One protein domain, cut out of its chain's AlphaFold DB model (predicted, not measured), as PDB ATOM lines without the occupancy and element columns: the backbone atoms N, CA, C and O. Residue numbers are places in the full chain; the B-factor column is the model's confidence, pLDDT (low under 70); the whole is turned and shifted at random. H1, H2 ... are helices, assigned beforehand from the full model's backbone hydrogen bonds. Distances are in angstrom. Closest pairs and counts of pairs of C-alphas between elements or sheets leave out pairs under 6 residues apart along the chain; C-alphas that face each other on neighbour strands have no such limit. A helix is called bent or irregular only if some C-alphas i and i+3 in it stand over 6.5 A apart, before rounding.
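Overview. This is residues 60 to 223 of the 279 residues of the protein "Tat pathway signal protein" of Clostridiaceae bacterium BRH_c20a (UniProt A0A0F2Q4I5). Bent helices H1 and H3 fold back and pack on long, straight H5, with H4 at one end. H1b, H2, H3a and H5 form a side-by-side bundle. The printed part, 164 residues with helices H1 to H5, is all helix and compact, with radius of gyration of the C-alphas 14.8 A and spans 45 by 31 by 28 A.

Along the chain. Find C-alpha 60 at (9.907, -7.193, 50.228). H1, assigned as one helix by hydrogen bonds, is bent between H1a, residues 60 to 72, and H1b, 75 to 90: C-alphas 72 and 75 are 9.2 A apart. H3 likewise is bent between H3a, 118 to 130, and H3b, 133 to 148, with C-alphas 130 and 133 9.7 A apart. H2 is 100 to 109, H4 178 to 189; H5, 196 to 221, runs 37.5 A to (26.499, -5.489, 56.938).

Arrangement. H5 touches H1a, closest C-alphas Lys 63 and Ala 207, 4.2 A. H2 has 0 of 6 O i to N i+4 pairs within hydrogen-bond range, 5 of 7 O i to N i+3.

Size, cuts and confidence. The 29-residue link H3 to H4 is long.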
ATOM      1  N   GLU A  60      11.167  -7.060  50.964       98.31
ATOM      2  CA  GLU A  60       9.907  -7.193  50.228       98.31
ATOM      3  C   GLU A  60       9.892  -6.246  49.028       98.31
ATOM      4  O   GLU A  60       9.556  -6.666  47.920       98.31
ATOM      5  N   LYS A  61      10.412  -5.021  49.193       98.62
ATOM      6  CA  LYS A  61      10.632  -4.109  48.061       98.62
ATOM      7  C   LYS A  61      11.568  -4.726  47.017       98.62
ATOM      8  O   LYS A  61      11.314  -4.605  45.823       98.62
ATOM      9  N   ALA A  62      12.627  -5.421  47.439       98.75
ATOM     10  CA  ALA A  62      13.533  -6.110  46.515       98.75
ATOM     11  C   ALA A  62      12.827  -7.217  45.720       98.75
ATOM     12  O   ALA A  62      13.137  -7.420  44.548       98.75
ATOM     13  N   LYS A  63      11.869  -7.914  46.338       97.62
ATOM     14  CA  LYS A  63      11.050  -8.934  45.679       97.62
ATOM     15  C   LYS A  63      10.233  -8.316  44.545       97.62
ATOM     16  O   LYS A  63      10.338  -8.748  43.397       97.62
ATOM     17  N   GLU A  64       9.495  -7.247  44.839       98.31
ATOM     18  CA  GLU A  64       8.686  -6.529  43.848       98.31
ATOM     19  C   GLU A  64       9.539  -5.939  42.718       98.31
ATOM     20  O   GLU A  64       9.224  -6.127  41.539       98.31
ATOM     21  N   LEU A  65      10.644  -5.270  43.062       98.75
ATOM     22  CA  LEU A  65      11.567  -4.690  42.085       98.75
ATOM     23  C   LEU A  65      12.208  -5.763  41.203       98.75
ATOM     24  O   LEU A  65      12.288  -5.583  39.993       98.75
ATOM     25  N   GLY A  66      12.610  -6.903  41.770       98.75
ATOM     26  CA  GLY A  66      13.189  -8.007  41.006       98.75
ATOM     27  C   GLY A  66      12.208  -8.579  39.988       98.75
ATOM     28  O   GLY A  66      12.556  -8.799  38.824       98.75
ATOM     29  N   TYR A  67      10.957  -8.765  40.407       98.81
ATOM     30  CA  TYR A  67       9.879  -9.233  39.545       98.81
ATOM     31  C   TYR A  67       9.588  -8.267  38.387       98.81
ATOM     32  O   TYR A  67       9.593  -8.665  37.219       98.81
ATOM     33  N   TRP A  68       9.363  -6.984  38.683       98.56
ATOM     34  CA  TRP A  68       9.046  -5.992  37.650       98.56
ATOM     35  C   TRP A  68      10.257  -5.625  36.796       98.56
ATOM     36  O   TRP A  68      10.121  -5.407  35.591       98.56
ATOM     37  N   GLY A  69      11.454  -5.659  37.372       98.62
ATOM     38  CA  GLY A  69      12.706  -5.523  36.647       98.62
ATOM     39  C   GLY A  69      12.897  -6.647  35.628       98.62
ATOM     40  O   GLY A  69      13.301  -6.374  34.498       98.62
ATOM     41  N   TYR A  70      12.505  -7.890  35.940       98.69
ATOM     42  CA  TYR A  70      12.448  -8.952  34.931       98.69
ATOM     43  C   TYR A  70      11.488  -8.610  33.786       98.69
ATOM     44  O   TYR A  70      11.834  -8.802  32.618       98.69
ATOM     45  N   MET A  71      10.298  -8.090  34.097       98.06
ATOM     46  CA  MET A  71       9.317  -7.719  33.071       98.06
ATOM     47  C   MET A  71       9.810  -6.566  32.184       98.06
ATOM     48  O   MET A  71       9.465  -6.525  31.004       98.06
ATOM     49  N   SER A  72      10.644  -5.679  32.731       97.25
ATOM     50  CA  SER A  72      11.293  -4.582  32.009       97.25
ATOM     51  C   SER A  72      12.473  -5.054  31.149       97.25
ATOM     52  O   SER A  72      12.560  -4.736  29.961       97.25
ATOM     53  N   SER A  73      13.408  -5.821  31.723       96.25
ATOM     54  CA  SER A  73      14.657  -6.175  31.036       96.25
ATOM     55  C   SER A  73      15.318  -7.480  31.480       96.25
ATOM     56  O   SER A  73      16.541  -7.617  31.497       96.25
ATOM     57  N   GLN A  74      14.496  -8.496  31.735       96.88
ATOM     58  CA  GLN A  74      14.910  -9.860  32.064       96.88
ATOM     59  C   GLN A  74      15.682  -9.970  33.392       96.88
ATOM     60  O   GLN A  74      15.894  -9.015  34.134       96.88
ATOM     61  N   CYS A  75      16.055 -11.201  33.729       98.38
ATOM     62  CA  CYS A  75      16.418 -11.607  35.084       98.38
ATOM     63  C   CYS A  75      17.696 -10.953  35.631       98.38
ATOM     64  O   CYS A  75      17.747 -10.633  36.813       98.38
ATOM     65  N   SER A  76      18.703 -10.712  34.787       98.81
ATOM     66  CA  SER A  76      19.949 -10.057  35.218       98.81
ATOM     67  C   SER A  76      19.762  -8.582  35.542       98.81
ATOM     68  O   SER A  76      20.211  -8.130  36.593       98.81
ATOM     69  N   TYR A  77      19.039  -7.851  34.690       98.81
ATOM     70  CA  TYR A  77      18.644  -6.482  34.997       98.81
ATOM     71  C   TYR A  77      17.805  -6.442  36.274       98.81
ATOM     72  O   TYR A  77      18.159  -5.721  37.195       98.81
ATOM     73  N   GLY A  78      16.750  -7.262  36.365       98.81
ATOM     74  CA  GLY A  78      15.829  -7.207  37.499       98.81
ATOM     75  C   GLY A  78      16.501  -7.468  38.844       98.81
ATOM     76  O   GLY A  78      16.302  -6.698  39.778       98.81
ATOM     77  N   ALA A  79      17.354  -8.491  38.937       98.88
ATOM     78  CA  ALA A  79      18.051  -8.795  40.187       98.88
ATOM     79  C   ALA A  79      19.082  -7.727  40.581       98.88
ATOM     80  O   ALA A  79      19.248  -7.437  41.766       98.88
ATOM     81  N   PHE A  80      19.775  -7.133  39.606       98.94
ATOM     82  CA  PHE A  80      20.720  -6.050  39.876       98.94
ATOM     83  C   PHE A  80      19.999  -4.760  40.287       98.94
ATOM     84  O   PHE A  80      20.339  -4.149  41.301       98.94
ATOM     85  N   ASP A  81      18.977  -4.376  39.522       98.81
ATOM     86  CA  ASP A  81      18.193  -3.161  39.725       98.81
ATOM     87  C   ASP A  81      17.436  -3.176  41.058       98.81
ATOM     88  O   ASP A  81      17.377  -2.157  41.742       98.81
ATOM     89  N   ALA A  82      16.957  -4.340  41.510       98.88
ATOM     90  CA  ALA A  82      16.292  -4.485  42.806       98.88
ATOM     91  C   ALA A  82      17.150  -4.057  44.009       98.88
ATOM     92  O   ALA A  82      16.615  -3.617  45.032       98.88
ATOM     93  N   VAL A  83      18.474  -4.184  43.894       98.88
ATOM     94  CA  VAL A  83      19.437  -3.707  44.895       98.88
ATOM     95  C   VAL A  83      19.868  -2.279  44.571       98.88
ATOM     96  O   VAL A  83      19.828  -1.410  45.444       98.88
ATOM     97  N   LEU A  84      20.268  -2.028  43.319       98.81
ATOM     98  CA  LEU A  84      20.826  -0.748  42.895       98.81
ATOM     99  C   LEU A  84      19.835   0.404  43.079       98.81
ATOM    100  O   LEU A  84      20.213   1.419  43.655       98.81
ATOM    101  N   SER A  85      18.582   0.258  42.649       98.75
ATOM    102  CA  SER A  85      17.571   1.324  42.725       98.75
ATOM    103  C   SER A  85      17.279   1.752  44.165       98.75
ATOM    104  O   SER A  85      17.158   2.942  44.452       98.75
ATOM    105  N   GLN A  86      17.261   0.812  45.115       98.75
ATOM    106  CA  GLN A  86      17.102   1.158  46.528       98.75
ATOM    107  C   GLN A  86      18.322   1.909  47.077       98.75
ATOM    108  O   GLN A  86      18.168   2.797  47.915       98.75
ATOM    109  N   LEU A  87      19.533   1.568  46.627       98.69
ATOM    110  CA  LEU A  87      20.751   2.289  47.002       98.69
ATOM    111  C   LEU A  87      20.809   3.676  46.347       98.69
ATOM    112  O   LEU A  87      21.215   4.636  46.994       98.69
ATOM    113  N   GLN A  88      20.333   3.818  45.109       98.44
ATOM    114  CA  GLN A  88      20.154   5.118  44.459       98.44
ATOM    115  C   GLN A  88      19.206   6.013  45.256       98.44
ATOM    116  O   GLN A  88      19.531   7.170  45.501       98.44
ATOM    117  N   GLU A  89      18.071   5.474  45.706       98.44
ATOM    118  CA  GLU A  89      17.087   6.208  46.509       98.44
ATOM    119  C   GLU A  89      17.628   6.588  47.894       98.44
ATOM    120  O   GLU A  89      17.460   7.721  48.337       98.44
ATOM    121  N   LYS A  90      18.270   5.645  48.595       98.44
ATOM    122  CA  LYS A  90      18.648   5.824  50.006       98.44
ATOM    123  C   LYS A  90      20.023   6.459  50.217       98.44
ATOM    124  O   LYS A  90      20.252   7.032  51.279       98.44
ATOM    125  N   VAL A  91      20.943   6.313  49.265       97.31
ATOM    126  CA  VAL A  91      22.330   6.804  49.366       97.31
ATOM    127  C   VAL A  91      22.611   7.907  48.345       97.31
ATOM    128  O   VAL A  91      23.320   8.859  48.656       97.31
ATOM    129  N   GLY A  92      22.051   7.813  47.138       96.00
ATOM    130  CA  GLY A  92      22.340   8.747  46.051       96.00
ATOM    131  C   GLY A  92      23.667   8.429  45.357       96.00
ATOM    132  O   GLY A  92      23.919   7.290  44.954       96.00
ATOM    133  N   HIS A  93      24.523   9.435  45.181       93.31
ATOM    134  CA  HIS A  93      25.849   9.237  44.594       93.31
ATOM    135  C   HIS A  93      26.707   8.316  45.492       93.31
ATOM    136  O   HIS A  93      26.721   8.513  46.706       93.31
ATOM    137  N   PRO A  94      27.453   7.337  44.941       94.00
ATOM    138  CA  PRO A  94      27.733   7.131  43.513       94.00
ATOM    139  C   PRO A  94      26.782   6.194  42.764       94.00
ATOM    140  O   PRO A  94      26.944   6.003  41.560       94.00
ATOM    141  N   TYR A  95      25.777   5.623  43.423       96.94
ATOM    142  CA  TYR A  95      24.859   4.678  42.781       96.94
ATOM    143  C   TYR A  95      24.040   5.309  41.654       96.94
ATOM    144  O   TYR A  95      23.739   4.638  40.667       96.94
ATOM    145  N   THR A  96      23.711   6.598  41.760       96.62
ATOM    146  CA  THR A  96      22.988   7.347  40.713       96.62
ATOM    147  C   THR A  96      23.767   7.460  39.403       96.62
ATOM    148  O   THR A  96      23.175   7.754  38.371       96.62
ATOM    149  N   SER A  97      25.078   7.210  39.428       95.06
ATOM    150  CA  SER A  97      25.940   7.214  38.242       95.06
ATOM    151  C   SER A  97      26.048   5.837  37.577       95.06
ATOM    152  O   SER A  97      26.659   5.718  36.518       95.06
ATOM    153  N   ILE A  98      25.485   4.783  38.181       96.88
ATOM    154  CA  ILE A  98      25.555   3.410  37.667       96.88
ATOM    155  C   ILE A  98      24.280   3.112  36.863       96.88
ATOM    156  O   ILE A  98      23.191   3.084  37.440       96.88
ATOM    157  N   PRO A  99      24.370   2.850  35.548       97.06
ATOM    158  CA  PRO A  99      23.204   2.501  34.746       97.06
ATOM    159  C   PRO A  99      22.853   1.013  34.902       97.06
ATOM    160  O   PRO A  99      23.594   0.148  34.435       97.06
ATOM    161  N   ALA A 100      21.687   0.697  35.483       97.81
ATOM    162  CA  ALA A 100      21.186  -0.684  35.601       97.81
ATOM    163  C   ALA A 100      21.108  -1.415  34.246       97.81
ATOM    164  O   ALA A 100      21.312  -2.628  34.162       97.81
ATOM    165  N   ASP A 101      20.895  -0.655  33.167       98.00
ATOM    166  CA  ASP A 101      20.891  -1.115  31.777       98.00
ATOM    167  C   ASP A 101      22.141  -1.906  31.377       98.00
ATOM    168  O   ASP A 101      22.056  -2.787  30.515       98.00
ATOM    169  N   MET A 102      23.280  -1.672  32.039       97.94
ATOM    170  CA  MET A 102      24.499  -2.445  31.806       97.94
ATOM    171  C   MET A 102      24.312  -3.943  32.076       97.94
ATOM    172  O   MET A 102      25.098  -4.739  31.584       97.94
ATOM    173  N   MET A 103      23.290  -4.348  32.836       98.44
ATOM    174  CA  MET A 103      23.037  -5.750  33.182       98.44
ATOM    175  C   MET A 103      22.058  -6.458  32.240       98.44
ATOM    176  O   MET A 103      21.815  -7.655  32.420       98.44
ATOM    177  N   LYS A 104      21.541  -5.779  31.205       98.06
ATOM    178  CA  LYS A 104      20.621  -6.372  30.213       98.06
ATOM    179  C   LYS A 104      21.232  -7.567  29.475       98.06
ATOM    180  O   LYS A 104      20.536  -8.550  29.234       98.06
ATOM    181  N   TRP A 105      22.537  -7.535  29.179       97.69
ATOM    182  CA  TRP A 105      23.227  -8.631  28.477       97.69
ATOM    183  C   TRP A 105      23.187  -9.957  29.252       97.69
ATOM    184  O   TRP A 105      23.186 -11.022  28.638       97.69
ATOM    185  N   GLY A 106      23.143  -9.903  30.590       97.81
ATOM    186  CA  GLY A 106      23.146 -11.089  31.448       97.81
ATOM    187  C   GLY A 106      21.804 -11.826  31.473       97.81
ATOM    188  O   GLY A 106      21.712 -12.929  32.015       97.81
ATOM    189  N   GLY A 107      20.745 -11.247  30.896       95.00
ATOM    190  CA  GLY A 107      19.469 -11.935  30.702       95.00
ATOM    191  C   GLY A 107      19.659 -13.247  29.934       95.00
ATOM    192  O   GLY A 107      20.603 -13.392  29.162       95.00
ATOM    193  N   THR A 108      18.775 -14.227  30.156       94.31
ATOM    194  CA  THR A 108      18.826 -15.566  29.515       94.31
ATOM    195  C   THR A 108      20.174 -16.294  29.639       94.31
ATOM    196  O   THR A 108      20.549 -17.090  28.785       94.31
ATOM    197  N   GLY A 109      20.898 -16.036  30.729       96.31
ATOM    198  CA  GLY A 109      22.193 -16.650  31.008       96.31
ATOM    199  C   GLY A 109      23.304 -16.203  30.068       96.31
ATOM    200  O   GLY A 109      24.105 -17.027  29.627       96.31
ATOM    201  N   GLY A 110      23.326 -14.898  29.780       96.88
ATOM    202  CA  GLY A 110      24.305 -14.250  28.916       96.88
ATOM    203  C   GLY A 110      23.917 -14.370  27.448       96.88
ATOM    204  O   GLY A 110      24.200 -15.380  26.814       96.88
ATOM    205  N   ALA A 111      23.274 -13.336  26.904       94.94
ATOM    206  CA  ALA A 111      22.934 -13.229  25.482       94.94
ATOM    207  C   ALA A 111      22.252 -14.484  24.883       94.94
ATOM    208  O   ALA A 111      22.507 -14.843  23.738       94.94
ATOM    209  N   GLY A 112      21.404 -15.170  25.656       94.00
ATOM    210  CA  GLY A 112      20.666 -16.352  25.193       94.00
ATOM    211  C   GLY A 112      21.408 -17.684  25.297       94.00
ATOM    212  O   GLY A 112      20.825 -18.710  24.962       94.00
ATOM    213  N   TRP A 113      22.646 -17.712  25.794       98.00
ATOM    214  CA  TRP A 113      23.430 -18.951  25.910       98.00
ATOM    215  C   TRP A 113      22.979 -19.881  27.036       98.00
ATOM    216  O   TRP A 113      23.469 -21.003  27.138       98.00
ATOM    217  N   ALA A 114      22.068 -19.422  27.895       97.62
ATOM    218  CA  ALA A 114      21.518 -20.200  28.995       97.62
ATOM    219  C   ALA A 114      22.592 -20.790  29.938       97.62
ATOM    220  O   ALA A 114      22.403 -21.873  30.492       97.62
ATOM    221  N   THR A 115      23.686 -20.046  30.160       98.19
ATOM    222  CA  THR A 115      24.773 -20.408  31.090       98.19
ATOM    223  C   THR A 115      24.368 -20.139  32.546       98.19
ATOM    224  O   THR A 115      23.342 -20.643  32.978       98.19
ATOM    225  N   LEU A 116      25.100 -19.349  33.333       98.50
ATOM    226  CA  LEU A 116      24.696 -18.971  34.692       98.50
ATOM    227  C   LEU A 116      23.330 -18.267  34.673       98.50
ATOM    228  O   LEU A 116      23.109 -17.391  33.842       98.50
ATOM    229  N   CYS A 117      22.409 -18.610  35.580       98.75
ATOM    230  CA  CYS A 117      21.103 -17.951  35.643       98.75
ATOM    231  C   CYS A 117      21.243 -16.421  35.682       98.75
ATOM    232  O   CYS A 117      21.970 -15.876  36.511       98.75
ATOM    233  N   GLY A 118      20.503 -15.711  34.823       98.75
ATOM    234  CA  GLY A 118      20.596 -14.251  34.748       98.75
ATOM    235  C   GLY A 118      20.321 -13.562  36.087       98.75
ATOM    236  O   GLY A 118      21.034 -12.634  36.441       98.75
ATOM    237  N   ALA A 119      19.370 -14.059  36.885       98.88
ATOM    238  CA  ALA A 119      19.110 -13.508  38.218       98.88
ATOM    239  C   ALA A 119      20.337 -13.630  39.139       98.88
ATOM    240  O   ALA A 119      20.642 -12.702  39.883       98.88
ATOM    241  N   LEU A 120      21.087 -14.735  39.039       98.88
ATOM    242  CA  LEU A 120      22.346 -14.916  39.762       98.88
ATOM    243  C   LEU A 120      23.439 -13.981  39.242       98.88
ATOM    244  O   LEU A 120      24.187 -13.452  40.058       98.88
ATOM    245  N   ILE A 121      23.521 -13.732  37.928       98.81
ATOM    246  CA  ILE A 121      24.448 -12.739  37.351       98.81
ATOM    247  C   ILE A 121      24.178 -11.358  37.965       98.81
ATOM    248  O   ILE A 121      25.083 -10.754  38.537       98.81
ATOM    249  N   GLY A 122      22.929 -10.886  37.910       98.81
ATOM    250  CA  GLY A 122      22.531  -9.587  38.458       98.81
ATOM    251  C   GLY A 122      22.792  -9.460  39.959       98.81
ATOM    252  O   GLY A 122      23.445  -8.514  40.405       98.81
ATOM    253  N   ALA A 123      22.349 -10.452  40.733       98.94
ATOM    254  CA  ALA A 123      22.546 -10.497  42.177       98.94
ATOM    255  C   ALA A 123      24.028 -10.545  42.576       98.94
ATOM    256  O   ALA A 123      24.447  -9.810  43.467       98.94
ATOM    257  N   SER A 124      24.841 -11.363  41.901       98.81
ATOM    258  CA  SER A 124      26.277 -11.475  42.197       98.81
ATOM    259  C   SER A 124      27.006 -10.161  41.927       98.81
ATOM    260  O   SER A 124      27.850  -9.751  42.723       98.81
ATOM    261  N   THR A 125      26.641  -9.460  40.848       98.69
ATOM    262  CA  THR A 125      27.176  -8.125  40.552       98.69
ATOM    263  C   THR A 125      26.793  -7.120  41.637       98.69
ATOM    264  O   THR A 125      27.653  -6.372  42.100       98.69
ATOM    265  N   ALA A 126      25.536  -7.126  42.094       98.75
ATOM    266  CA  ALA A 126      25.080  -6.255  43.177       98.75
ATOM    267  C   ALA A 126      25.782  -6.558  44.512       98.75
ATOM    268  O   ALA A 126      26.180  -5.635  45.220       98.75
ATOM    269  N   ILE A 127      25.996  -7.838  44.835       98.88
ATOM    270  CA  ILE A 127      26.775  -8.262  46.006       98.88
ATOM    271  C   ILE A 127      28.199  -7.721  45.913       98.88
ATOM    272  O   ILE A 127      28.676  -7.063  46.838       98.88
ATOM    273  N   ASN A 128      28.869  -7.952  44.782       98.38
ATOM    274  CA  ASN A 128      30.240  -7.507  44.586       98.38
ATOM    275  C   ASN A 128      30.361  -5.985  44.710       98.38
ATOM    276  O   ASN A 128      31.341  -5.507  45.265       98.38
ATOM    277  N   LEU A 129      29.356  -5.227  44.265       97.25
ATOM    278  CA  LEU A 129      29.345  -3.767  44.331       97.25
ATOM    279  C   LEU A 129      29.501  -3.214  45.761       97.25
ATOM    280  O   LEU A 129      30.134  -2.173  45.935       97.25
ATOM    281  N   VAL A 130      28.944  -3.896  46.768       98.00
ATOM    282  CA  VAL A 130      28.803  -3.356  48.138       98.00
ATOM    283  C   VAL A 130      29.542  -4.147  49.222       98.00
ATOM    284  O   VAL A 130      29.771  -3.629  50.311       98.00
ATOM    285  N   VAL A 131      29.952  -5.386  48.940       97.88
ATOM    286  CA  VAL A 131      30.592  -6.268  49.935       97.88
ATOM    287  C   VAL A 131      32.116  -6.198  49.901       97.88
ATOM    288  O   VAL A 131      32.758  -6.253  50.951       97.88
ATOM    289  N   GLY A 132      32.715  -6.077  48.716       93.94
ATOM    290  CA  GLY A 132      34.166  -6.050  48.585       93.94
ATOM    291  C   GLY A 132      34.782  -7.452  48.528       93.94
ATOM    292  O   GLY A 132      34.253  -8.367  47.901       93.94
ATOM    293  N   LYS A 133      35.910  -7.630  49.222       94.50
ATOM    294  CA  LYS A 133      36.709  -8.871  49.247       94.50
ATOM    295  C   LYS A 133      35.927 -10.141  49.625       94.50
ATOM    296  O   LYS A 133      36.278 -11.223  49.169       94.50
ATOM    297  N   ASP A 134      34.872 -10.007  50.430       96.44
ATOM    298  CA  ASP A 134      34.090 -11.135  50.949       96.44
ATOM    299  C   ASP A 134      32.908 -11.506  50.029       96.44
ATOM    300  O   ASP A 134      32.132 -12.413  50.338       96.44
ATOM    301  N   ALA A 135      32.768 -10.838  48.874       97.94
ATOM    302  CA  ALA A 135      31.655 -11.028  47.943       97.94
ATOM    303  C   ALA A 135      31.503 -12.485  47.501       97.94
ATOM    304  O   ALA A 135      30.389 -13.004  47.474       97.94
ATOM    305  N   ASN A 136      32.616 -13.173  47.230       97.44
ATOM    306  CA  ASN A 136      32.598 -14.575  46.809       97.44
ATOM    307  C   ASN A 136      31.947 -15.499  47.848       97.44
ATOM    308  O   ASN A 136      31.277 -16.452  47.461       97.44
ATOM    309  N   THR A 137      32.080 -15.207  49.145       97.75
ATOM    310  CA  THR A 137      31.452 -16.000  50.213       97.75
ATOM    311  C   THR A 137      29.928 -15.890  50.155       97.75
ATOM    312  O   THR A 137      29.229 -16.894  50.278       97.75
ATOM    313  N   LEU A 138      29.397 -14.685  49.926       98.62
ATOM    314  CA  LEU A 138      27.955 -14.481  49.768       98.62
ATOM    315  C   LEU A 138      27.454 -15.049  48.439       98.62
ATOM    316  O   LEU A 138      26.400 -15.672  48.410       98.62
ATOM    317  N   VAL A 139      28.194 -14.862  47.347       98.69
ATOM    318  CA  VAL A 139      27.829 -15.418  46.034       98.69
ATOM    319  C   VAL A 139      27.752 -16.944  46.098       98.69
ATOM    320  O   VAL A 139      26.790 -17.531  45.611       98.69
ATOM    321  N   GLU A 140      28.712 -17.594  46.755       97.88
ATOM    322  CA  GLU A 140      28.702 -19.045  46.941       97.88
ATOM    323  C   GLU A 140      27.499 -19.519  47.763       97.88
ATOM    324  O   GLU A 140      26.832 -20.476  47.372       97.88
ATOM    325  N   GLU A 141      27.185 -18.848  48.873       98.44
ATOM    326  CA  GLU A 141      26.002 -19.170  49.678       98.44
ATOM    327  C   GLU A 141      24.703 -18.977  48.876       98.44
ATOM    328  O   GLU A 141      23.801 -19.814  48.940       98.44
ATOM    329  N   LEU A 142      24.620 -17.917  48.063       98.75
ATOM    330  CA  LEU A 142      23.473 -17.656  47.194       98.75
ATOM    331  C   LEU A 142      23.311 -18.768  46.152       98.75
ATOM    332  O   LEU A 142      22.191 -19.196  45.889       98.75
ATOM    333  N   TYR A 143      24.412 -19.252  45.574       98.56
ATOM    334  CA  TYR A 143      24.381 -20.309  44.561       98.56
ATOM    335  C   TYR A 143      23.931 -21.635  45.169       98.56
ATOM    336  O   TYR A 143      23.070 -22.294  44.598       98.56
ATOM    337  N   LYS A 144      24.432 -21.991  46.356       97.81
ATOM    338  CA  LYS A 144      23.992 -23.195  47.080       97.81
ATOM    339  C   LYS A 144      22.521 -23.127  47.496       97.81
ATOM    340  O   LYS A 144      21.809 -24.127  47.452       97.81
ATOM    341  N   TRP A 145      22.047 -21.949  47.896       98.38
ATOM    342  CA  TRP A 145      20.626 -21.750  48.169       98.38
ATOM    343  C   TRP A 145      19.805 -21.906  46.886       98.38
ATOM    344  O   TRP A 145      18.817 -22.630  46.872       98.38
ATOM    345  N   TYR A 146      20.246 -21.295  45.787       98.50
ATOM    346  CA  TYR A 146      19.554 -21.356  44.502       98.50
ATOM    347  C   TYR A 146      19.382 -22.790  43.990       98.50
ATOM    348  O   TYR A 146      18.316 -23.151  43.504       98.50
ATOM    349  N   THR A 147      20.409 -23.633  44.105       97.31
ATOM    350  CA  THR A 147      20.334 -25.016  43.608       97.31
ATOM    351  C   THR A 147      19.340 -25.880  44.386       97.31
ATOM    352  O   THR A 147      18.818 -26.847  43.835       97.31
ATOM    353  N   THR A 148      19.049 -25.529  45.640       96.19
ATOM    354  CA  THR A 148      18.201 -26.320  46.548       96.19
ATOM    355  C   THR A 148      16.807 -25.728  46.757       96.19
ATOM    356  O   THR A 148      15.895 -26.438  47.182       96.19
ATOM    357  N   PHE A 149      16.607 -24.448  46.446       97.88
ATOM    358  CA  PHE A 149      15.342 -23.762  46.673       97.88
ATOM    359  C   PHE A 149      14.280 -24.122  45.612       97.88
ATOM    360  O   PHE A 149      14.560 -24.067  44.411       97.88
ATOM    361  N   PRO A 150      13.040 -24.471  46.014       97.62
ATOM    362  CA  PRO A 150      11.989 -24.885  45.088       97.62
ATOM    363  C   PRO A 150      11.293 -23.682  44.428       97.62
ATOM    364  O   PRO A 150      10.213 -23.263  44.840       97.62
ATOM    365  N   PHE A 151      11.889 -23.132  43.369       98.12
ATOM    366  CA  PHE A 151      11.345 -21.963  42.670       98.12
ATOM    367  C   PHE A 151      10.094 -22.262  41.827       98.12
ATOM    368  O   PHE A 151      10.052 -23.310  41.167       98.12
ATOM    369  N   PRO A 152       9.166 -21.292  41.677       97.62
ATOM    370  CA  PRO A 152       9.138 -19.987  42.355       97.62
ATOM    371  C   PRO A 152       8.329 -20.008  43.667       97.62
ATOM    372  O   PRO A 152       7.282 -20.650  43.728       97.62
ATOM    373  N   GLU A 153       8.765 -19.252  44.678       97.31
ATOM    374  CA  GLU A 153       7.984 -18.999  45.904       97.31
ATOM    375  C   GLU A 153       7.134 -17.731  45.766       97.31
ATOM    376  O   GLU A 153       5.960 -17.728  46.144       97.31
ATOM    377  N   TYR A 154       7.691 -16.666  45.185       97.81
ATOM    378  CA  TYR A 154       6.971 -15.418  44.988       97.81
ATOM    379  C   TYR A 154       5.702 -15.615  44.158       97.81
ATOM    380  O   TYR A 154       5.704 -16.205  43.074       97.81
ATOM    381  N   MET A 155       4.614 -15.038  44.661       96.81
ATOM    382  CA  MET A 155       3.332 -14.946  43.985       96.81
ATOM    383  C   MET A 155       2.971 -13.465  43.853       96.81
ATOM    384  O   MET A 155       2.775 -12.815  44.883       96.81
ATOM    385  N   PRO A 156       2.873 -12.909  42.632       95.50
ATOM    386  CA  PRO A 156       2.363 -11.556  42.473       95.50
ATOM    387  C   PRO A 156       0.907 -11.474  42.971       95.50
ATOM    388  O   PRO A 156       0.191 -12.484  42.937       95.50
ATOM    389  N   PRO A 157       0.436 -10.292  43.414       94.62
ATOM    390  CA  PRO A 157      -0.961 -10.104  43.791       94.62
ATOM    391  C   PRO A 157      -1.918 -10.537  42.674       94.62
ATOM    392  O   PRO A 157      -1.596 -10.427  41.491       94.62
ATOM    393  N   ALA A 158      -3.112 -11.004  43.044       93.81
ATOM    394  CA  ALA A 158      -4.098 -11.487  42.078       93.81
ATOM    395  C   ALA A 158      -4.395 -10.434  40.991       93.81
ATOM    396  O   ALA A 158      -4.700  -9.280  41.303       93.81
ATOM    397  N   GLY A 159      -4.300 -10.829  39.715       94.75
ATOM    398  CA  GLY A 159      -4.516  -9.930  38.574       94.75
ATOM    399  C   GLY A 159      -3.346  -8.983  38.286       94.75
ATOM    400  O   GLY A 159      -3.519  -7.996  37.564       94.75
ATOM    401  N   LYS A 160      -2.176  -9.223  38.890       95.69
ATOM    402  CA  LYS A 160      -0.937  -8.456  38.686       95.69
ATOM    403  C   LYS A 160       0.204  -9.327  38.154       95.69
ATOM    404  O   LYS A 160       1.362  -8.900  38.195       95.69
ATOM    405  N   ALA A 161      -0.083 -10.526  37.650       97.12
ATOM    406  CA  ALA A 161       0.933 -11.314  36.973       97.12
ATOM    407  C   ALA A 161       1.312 -10.669  35.627       97.12
ATOM    408  O   ALA A 161       0.486 -10.075  34.936       97.12
ATOM    409  N   GLY A 162       2.583 -10.756  35.248       96.75
ATOM    410  CA  GLY A 162       3.129 -10.049  34.093       96.75
ATOM    411  C   GLY A 162       2.984 -10.858  32.812       96.75
ATOM    412  O   GLY A 162       2.870 -10.287  31.725       96.75
ATOM    413  N   LYS A 163       2.988 -12.190  32.921       97.38
ATOM    414  CA  LYS A 163       2.892 -13.118  31.788       97.38
ATOM    415  C   LYS A 163       1.848 -14.210  32.004       97.38
ATOM    416  O   LYS A 163       1.140 -14.526  31.047       97.38
ATOM    417  N   ALA A 164       1.758 -14.785  33.205       97.25
ATOM    418  CA  ALA A 164       0.815 -15.863  33.510       97.25
ATOM    419  C   ALA A 164       0.272 -15.771  34.942       97.25
ATOM    420  O   ALA A 164       1.029 -15.700  35.908       97.25
ATOM    421  N   GLU A 165      -1.052 -15.799  35.072       96.62
ATOM    422  CA  GLU A 165      -1.742 -15.769  36.362       96.62
ATOM    423  C   GLU A 165      -1.726 -17.133  37.063       96.62
ATOM    424  O   GLU A 165      -1.532 -18.182  36.448       96.62
ATOM    425  N   GLY A 166      -1.982 -17.109  38.369       94.69
ATOM    426  CA  GLY A 166      -2.166 -18.316  39.167       94.69
ATOM    427  C   GLY A 166      -0.869 -18.984  39.624       94.69
ATOM    428  O   GLY A 166       0.240 -18.451  39.494       94.69
ATOM    429  N   LYS A 167      -1.026 -20.159  40.239       95.62
ATOM    430  CA  LYS A 167       0.078 -20.917  40.831       95.62
ATOM    431  C   LYS A 167       0.860 -21.667  39.758       95.62
ATOM    432  O   LYS A 167       0.276 -22.375  38.945       95.62
ATOM    433  N   LEU A 168       2.184 -21.547  39.808       97.69
ATOM    434  CA  LEU A 168       3.096 -22.318  38.972       97.69
ATOM    435  C   LEU A 168       3.646 -23.510  39.754       97.69
ATOM    436  O   LEU A 168       3.773 -23.459  40.977       97.69
ATOM    437  N   VAL A 169       3.970 -24.584  39.033       97.38
ATOM    438  CA  VAL A 169       4.695 -25.727  39.598       97.38
ATOM    439  C   VAL A 169       6.040 -25.240  40.135       97.38
ATOM    440  O   VAL A 169       6.685 -24.399  39.511       97.38
ATOM    441  N   THR A 170       6.462 -25.766  41.280       97.75
ATOM    442  CA  THR A 170       7.758 -25.455  41.887       97.75
ATOM    443  C   THR A 170       8.757 -26.577  41.633       97.75
ATOM    444  O   THR A 170       8.383 -27.748  41.682       97.75
ATOM    445  N   SER A 171      10.028 -26.246  41.414       96.75
ATOM    446  CA  SER A 171      11.113 -27.232  41.361       96.75
ATOM    447  C   SER A 171      12.434 -26.652  41.862       96.75
ATOM    448  O   SER A 171      12.742 -25.484  41.621       96.75
ATOM    449  N   ALA A 172      13.219 -27.488  42.542       95.75
ATOM    450  CA  ALA A 172      14.643 -27.257  42.760       95.75
ATOM    451  C   ALA A 172      15.402 -27.974  41.635       95.75
ATOM    452  O   ALA A 172      15.131 -29.144  41.375       95.75
ATOM    453  N   CYS A 173      16.297 -27.280  40.932       89.88
ATOM    454  CA  CYS A 173      16.974 -27.836  39.753       89.88
ATOM    455  C   CYS A 173      18.385 -28.363  40.023       89.88
ATOM    456  O   CYS A 173      19.045 -28.809  39.094       89.88
ATOM    457  N   GLY A 174      18.921 -28.225  41.240       94.88
ATOM    458  CA  GLY A 174      20.282 -28.668  41.576       94.88
ATOM    459  C   GLY A 174      21.414 -27.899  40.872       94.88
ATOM    460  O   GLY A 174      22.571 -28.038  41.249       94.88
ATOM    461  N   SER A 175      21.094 -27.040  39.898       96.94
ATOM    462  CA  SER A 175      22.057 -26.366  39.026       96.94
ATOM    463  C   SER A 175      21.923 -24.853  39.073       96.94
ATOM    464  O   SER A 175      20.815 -24.324  39.066       96.94
ATOM    465  N   VAL A 176      23.050 -24.142  39.021       97.94
ATOM    466  CA  VAL A 176      23.070 -22.687  38.784       97.94
ATOM    467  C   VAL A 176      22.865 -22.334  37.306       97.94
ATOM    468  O   VAL A 176      22.680 -21.160  36.966       97.94
ATOM    469  N   LEU A 177      22.911 -23.330  36.415       98.44
ATOM    470  CA  LEU A 177      22.762 -23.134  34.980       98.44
ATOM    471  C   LEU A 177      21.296 -22.886  34.609       98.44
ATOM    472  O   LEU A 177      20.394 -23.638  34.975       98.44
ATOM    473  N   CYS A 178      21.062 -21.837  33.824       98.44
ATOM    474  CA  CYS A 178      19.760 -21.462  33.298       98.44
ATOM    475  C   CYS A 178      19.183 -22.565  32.411       98.44
ATOM    476  O   CYS A 178      17.983 -22.821  32.491       98.44
ATOM    477  N   HIS A 179      20.018 -23.207  31.585       97.88
ATOM    478  CA  HIS A 179      19.596 -24.319  30.737       97.88
ATOM    479  C   HIS A 179      19.001 -25.456  31.573       97.88
ATOM    480  O   HIS A 179      17.835 -25.790  31.382       97.88
ATOM    481  N   ALA A 180      19.758 -25.978  32.543       97.12
ATOM    482  CA  ALA A 180      19.291 -27.036  33.437       97.12
ATOM    483  C   ALA A 180      18.035 -26.598  34.212       97.12
ATOM    484  O   ALA A 180      17.000 -27.253  34.139       97.12
ATOM    485  N   SER A 181      18.055 -25.410  34.834       97.81
ATOM    486  CA  SER A 181      16.914 -24.907  35.615       97.81
ATOM    487  C   SER A 181      15.610 -24.800  34.826       97.81
ATOM    488  O   SER A 181      14.541 -25.138  35.339       97.81
ATOM    489  N   VAL A 182      15.667 -24.292  33.592       98.31
ATOM    490  CA  VAL A 182      14.478 -24.159  32.743       98.31
ATOM    491  C   VAL A 182      14.033 -25.521  32.222       98.31
ATOM    492  O   VAL A 182      12.841 -25.816  32.295       98.31
ATOM    493  N   SER A 183      14.960 -26.345  31.732       97.38
ATOM    494  CA  SER A 183      14.652 -27.665  31.171       97.38
ATOM    495  C   SER A 183      14.029 -28.596  32.211       97.38
ATOM    496  O   SER A 183      12.976 -29.180  31.942       97.38
ATOM    497  N   ASP A 184      14.589 -28.660  33.420       96.44
ATOM    498  CA  ASP A 184      14.067 -29.489  34.511       96.44
ATOM    499  C   ASP A 184      12.670 -29.034  34.929       96.44
ATOM    500  O   ASP A 184      11.746 -29.838  35.075       96.44
ATOM    501  N   TRP A 185      12.476 -27.719  35.057       98.38
ATOM    502  CA  TRP A 185      11.165 -27.165  35.375       98.38
ATOM    503  C   TRP A 185      10.133 -27.449  34.275       98.38
ATOM    504  O   TRP A 185       8.992 -27.811  34.570       98.38
ATOM    505  N   CYS A 186      10.506 -27.320  33.001       98.31
ATOM    506  CA  CYS A 186       9.641 -27.672  31.874       98.31
ATOM    507  C   CYS A 186       9.295 -29.169  31.871       98.31
ATOM    508  O   CYS A 186       8.147 -29.528  31.610       98.31
ATOM    509  N   SER A 187      10.246 -30.037  32.229       96.88
ATOM    510  CA  SER A 187      10.023 -31.481  32.336       96.88
ATOM    511  C   SER A 187       8.958 -31.827  33.379       96.88
ATOM    512  O   SER A 187       8.070 -32.637  33.097       96.88
ATOM    513  N   VAL A 188       8.971 -31.183  34.550       96.62
ATOM    514  CA  VAL A 188       7.981 -31.455  35.612       96.62
ATOM    515  C   VAL A 188       6.649 -30.745  35.380       96.62
ATOM    516  O   VAL A 188       5.593 -31.329  35.603       96.62
ATOM    517  N   SER A 189       6.678 -29.502  34.900       97.56
ATOM    518  CA  SER A 189       5.479 -28.672  34.736       97.56
ATOM    519  C   SER A 189       4.715 -28.938  33.441       97.56
ATOM    520  O   SER A 189       3.552 -28.560  33.328       97.56
ATOM    521  N   LYS A 190       5.371 -29.568  32.459       97.81
ATOM    522  CA  LYS A 190       4.881 -29.788  31.089       97.81
ATOM    523  C   LYS A 190       4.633 -28.504  30.287       97.81
ATOM    524  O   LYS A 190       4.113 -28.573  29.173       97.81
ATOM    525  N   TYR A 191       5.051 -27.344  30.794       98.38
ATOM    526  CA  TYR A 191       5.039 -26.097  30.035       98.38
ATOM    527  C   TYR A 191       6.207 -26.013  29.054       98.38
ATOM    528  O   TYR A 191       7.271 -26.600  29.242       98.38
ATOM    529  N   ARG A 192       6.015 -25.226  27.994       98.06
ATOM    530  CA  ARG A 192       7.025 -25.014  26.952       98.06
ATOM    531  C   ARG A 192       8.088 -24.023  27.420       98.06
ATOM    532  O   ARG A 192       7.756 -23.012  28.037       98.06
ATOM    533  N   ALA A 193       9.341 -24.264  27.035       97.31
ATOM    534  CA  ALA A 193      10.450 -23.366  27.347       97.31
ATOM    535  C   ALA A 193      10.215 -21.953  26.792       97.31
ATOM    536  O   ALA A 193      10.432 -20.987  27.499       97.31
ATOM    537  N   GLU A 194       9.646 -21.790  25.598       96.56
ATOM    538  CA  GLU A 194       9.290 -20.463  25.053       96.56
ATOM    539  C   GLU A 194       7.885 -19.968  25.463       96.56
ATOM    540  O   GLU A 194       7.349 -19.024  24.888       96.56
ATOM    541  N   GLY A 195       7.260 -20.607  26.458       97.81
ATOM    542  CA  GLY A 195       5.919 -20.276  26.943       97.81
ATOM    543  C   GLY A 195       5.871 -19.098  27.922       97.81
ATOM    544  O   GLY A 195       6.861 -18.749  28.579       97.81
ATOM    545  N   LYS A 196       4.675 -18.514  28.069       98.38
ATOM    546  CA  LYS A 196       4.414 -17.415  29.013       98.38
ATOM    547  C   LYS A 196       4.614 -17.854  30.460       98.38
ATOM    548  O   LYS A 196       5.107 -17.072  31.259       98.38
ATOM    549  N   GLU A 197       4.296 -19.100  30.780       98.56
ATOM    550  CA  GLU A 197       4.408 -19.688  32.112       98.56
ATOM    551  C   GLU A 197       5.870 -19.841  32.535       98.56
ATOM    552  O   GLU A 197       6.217 -19.520  33.669       98.56
ATOM    553  N   ARG A 198       6.761 -20.235  31.613       98.19
ATOM    554  CA  ARG A 198       8.210 -20.224  31.868       98.19
ATOM    555  C   ARG A 198       8.711 -18.802  32.076       98.19
ATOM    556  O   ARG A 198       9.476 -18.556  33.005       98.19
ATOM    557  N   SER A 199       8.300 -17.864  31.221       98.38
ATOM    558  CA  SER A 199       8.701 -16.458  31.359       98.38
ATOM    559  C   SER A 199       8.231 -15.875  32.698       98.38
ATOM    560  O   SER A 199       9.032 -15.289  33.421       98.38
ATOM    561  N   GLU A 200       6.984 -16.131  33.087       98.69
ATOM    562  CA  GLU A 200       6.438 -15.784  34.400       98.69
ATOM    563  C   GLU A 200       7.266 -16.400  35.535       98.69
ATOM    564  O   GLU A 200       7.687 -15.692  36.450       98.69
ATOM    565  N   ARG A 201       7.558 -17.706  35.458       98.69
ATOM    566  CA  ARG A 201       8.387 -18.425  36.433       98.69
ATOM    567  C   ARG A 201       9.745 -17.749  36.607       98.69
ATOM    568  O   ARG A 201      10.175 -17.555  37.738       98.69
ATOM    569  N   CYS A 202      10.409 -17.357  35.518       98.69
ATOM    570  CA  CYS A 202      11.682 -16.636  35.584       98.69
ATOM    571  C   CYS A 202      11.549 -15.249  36.229       98.69
ATOM    572  O   CYS A 202      12.462 -14.832  36.942       98.69
ATOM    573  N   GLY A 203      10.431 -14.549  36.019       98.75
ATOM    574  CA  GLY A 203      10.139 -13.296  36.717       98.75
ATOM    575  C   GLY A 203       9.997 -13.493  38.219       98.75
ATOM    576  O   GLY A 203      10.654 -12.804  38.997       98.75
ATOM    577  N   ARG A 204       9.213 -14.488  38.637       98.81
ATOM    578  CA  ARG A 204       9.017 -14.810  40.057       98.81
ATOM    579  C   ARG A 204      10.301 -15.311  40.726       98.81
ATOM    580  O   ARG A 204      10.647 -14.846  41.799       98.81
ATOM    581  N   LEU A 205      11.082 -16.139  40.034       98.81
ATOM    582  CA  LEU A 205      12.415 -16.555  40.480       98.81
ATOM    583  C   LEU A 205      13.370 -15.361  40.639       98.81
ATOM    584  O   LEU A 205      14.155 -15.325  41.581       98.81
ATOM    585  N   THR A 206      13.301 -14.362  39.750       98.94
ATOM    586  CA  THR A 206      14.101 -13.130  39.889       98.94
ATOM    587  C   THR A 206      13.708 -12.365  41.155       98.94
ATOM    588  O   THR A 206      14.585 -11.855  41.850       98.94
ATOM    589  N   ALA A 207      12.417 -12.339  41.493       98.88
ATOM    590  CA  ALA A 207      11.902 -11.785  42.744       98.88
ATOM    591  C   ALA A 207      12.504 -12.494  43.970       98.88
ATOM    592  O   ALA A 207      13.087 -11.846  44.841       98.88
ATOM    593  N   ASP A 208      12.434 -13.829  43.995       98.88
ATOM    594  CA  ASP A 208      12.952 -14.666  45.083       98.88
ATOM    595  C   ASP A 208      14.464 -14.464  45.281       98.88
ATOM    596  O   ASP A 208      14.937 -14.230  46.395       98.88
ATOM    597  N   VAL A 209      15.236 -14.484  44.187       98.94
ATOM    598  CA  VAL A 209      16.688 -14.241  44.209       98.94
ATOM    599  C   VAL A 209      17.010 -12.833  44.713       98.94
ATOM    600  O   VAL A 209      17.948 -12.664  45.494       98.94
ATOM    601  N   SER A 210      16.234 -11.822  44.318       98.94
ATOM    602  CA  SER A 210      16.433 -10.433  44.759       98.94
ATOM    603  C   SER A 210      16.190 -10.282  46.261       98.94
ATOM    604  O   SER A 210      17.023  -9.716  46.974       98.94
ATOM    605  N   ALA A 211      15.096 -10.862  46.763       98.88
ATOM    606  CA  ALA A 211      14.777 -10.885  48.187       98.88
ATOM    607  C   ALA A 211      15.869 -11.604  48.994       98.88
ATOM    608  O   ALA A 211      16.366 -11.063  49.988       98.88
ATOM    609  N   LYS A 212      16.318 -12.781  48.534       98.81
ATOM    610  CA  LYS A 212      17.403 -13.527  49.184       98.81
ATOM    611  C   LYS A 212      18.706 -12.733  49.216       98.81
ATOM    612  O   LYS A 212      19.378 -12.689  50.247       98.81
ATOM    613  N   THR A 213      19.039 -12.069  48.114       98.94
ATOM    614  CA  THR A 213      20.234 -11.226  48.002       98.94
ATOM    615  C   THR A 213      20.202 -10.095  49.025       98.94
ATOM    616  O   THR A 213      21.156  -9.925  49.784       98.94
ATOM    617  N   VAL A 214      19.087  -9.365  49.126       98.94
ATOM    618  CA  VAL A 214      18.941  -8.287  50.114       98.94
ATOM    619  C   VAL A 214      18.956  -8.815  51.547       98.94
ATOM    620  O   VAL A 214      19.590  -8.203  52.407       98.94
ATOM    621  N   GLN A 215      18.344  -9.971  51.819       98.75
ATOM    622  CA  GLN A 215      18.425 -10.622  53.129       98.75
ATOM    623  C   GLN A 215      19.886 -10.886  53.535       98.75
ATOM    624  O   GLN A 215      20.289 -10.555  54.651       98.75
ATOM    625  N   MET A 216      20.684 -11.451  52.625       98.81
ATOM    626  CA  MET A 216      22.091 -11.778  52.873       98.81
ATOM    627  C   MET A 216      22.958 -10.529  53.032       98.81
ATOM    628  O   MET A 216      23.762 -10.471  53.960       98.81
ATOM    629  N   LEU A 217      22.759  -9.509  52.191       98.81
ATOM    630  CA  LEU A 217      23.458  -8.225  52.301       98.81
ATOM    631  C   LEU A 217      23.166  -7.534  53.636       98.81
ATOM    632  O   LEU A 217      24.089  -7.136  54.347       98.81
ATOM    633  N   ASN A 218      21.891  -7.468  54.028       98.81
ATOM    634  CA  ASN A 218      21.484  -6.917  55.318       98.81
ATOM    635  C   ASN A 218      22.141  -7.665  56.487       98.81
ATOM    636  O   ASN A 218      22.641  -7.030  57.415       98.81
ATOM    637  N   ALA A 219      22.160  -9.002  56.451       98.56
ATOM    638  CA  ALA A 219      22.816  -9.809  57.477       98.56
ATOM    639  C   ALA A 219      24.334  -9.572  57.504       98.56
ATOM    640  O   ALA A 219      24.915  -9.443  58.581       98.56
ATOM    641  N   TYR A 220      24.976  -9.464  56.340       98.44
ATOM    642  CA  TYR A 220      26.419  -9.258  56.227       98.44
ATOM    643  C   TYR A 220      26.848  -7.910  56.802       98.44
ATOM    644  O   TYR A 220      27.711  -7.865  57.678       98.44
ATOM    645  N   HIS A 221      26.181  -6.821  56.417       97.94
ATOM    646  CA  HIS A 221      26.499  -5.489  56.938       97.94
ATOM    647  C   HIS A 221      26.128  -5.314  58.422       97.94
ATOM    648  O   HIS A 221      26.710  -4.469  59.101       97.94
ATOM    649  N   LYS A 222      25.243  -6.163  58.965       97.81
ATOM    650  CA  LYS A 222      24.984  -6.290  60.413       97.81
ATOM    651  C   LYS A 222      25.949  -7.234  61.142       97.81
ATOM    652  O   LYS A 222      25.799  -7.416  62.346       97.81
ATOM    653  N   LYS A 223      26.928  -7.829  60.450       97.56
ATOM    654  CA  LYS A 223      27.856  -8.847  60.985       97.56
ATOM    655  C   LYS A 223      27.148 -10.093  61.542       97.56
ATOM    656  O   LYS A 223      27.654 -10.750  62.444       97.56
TER     657      LYS A 223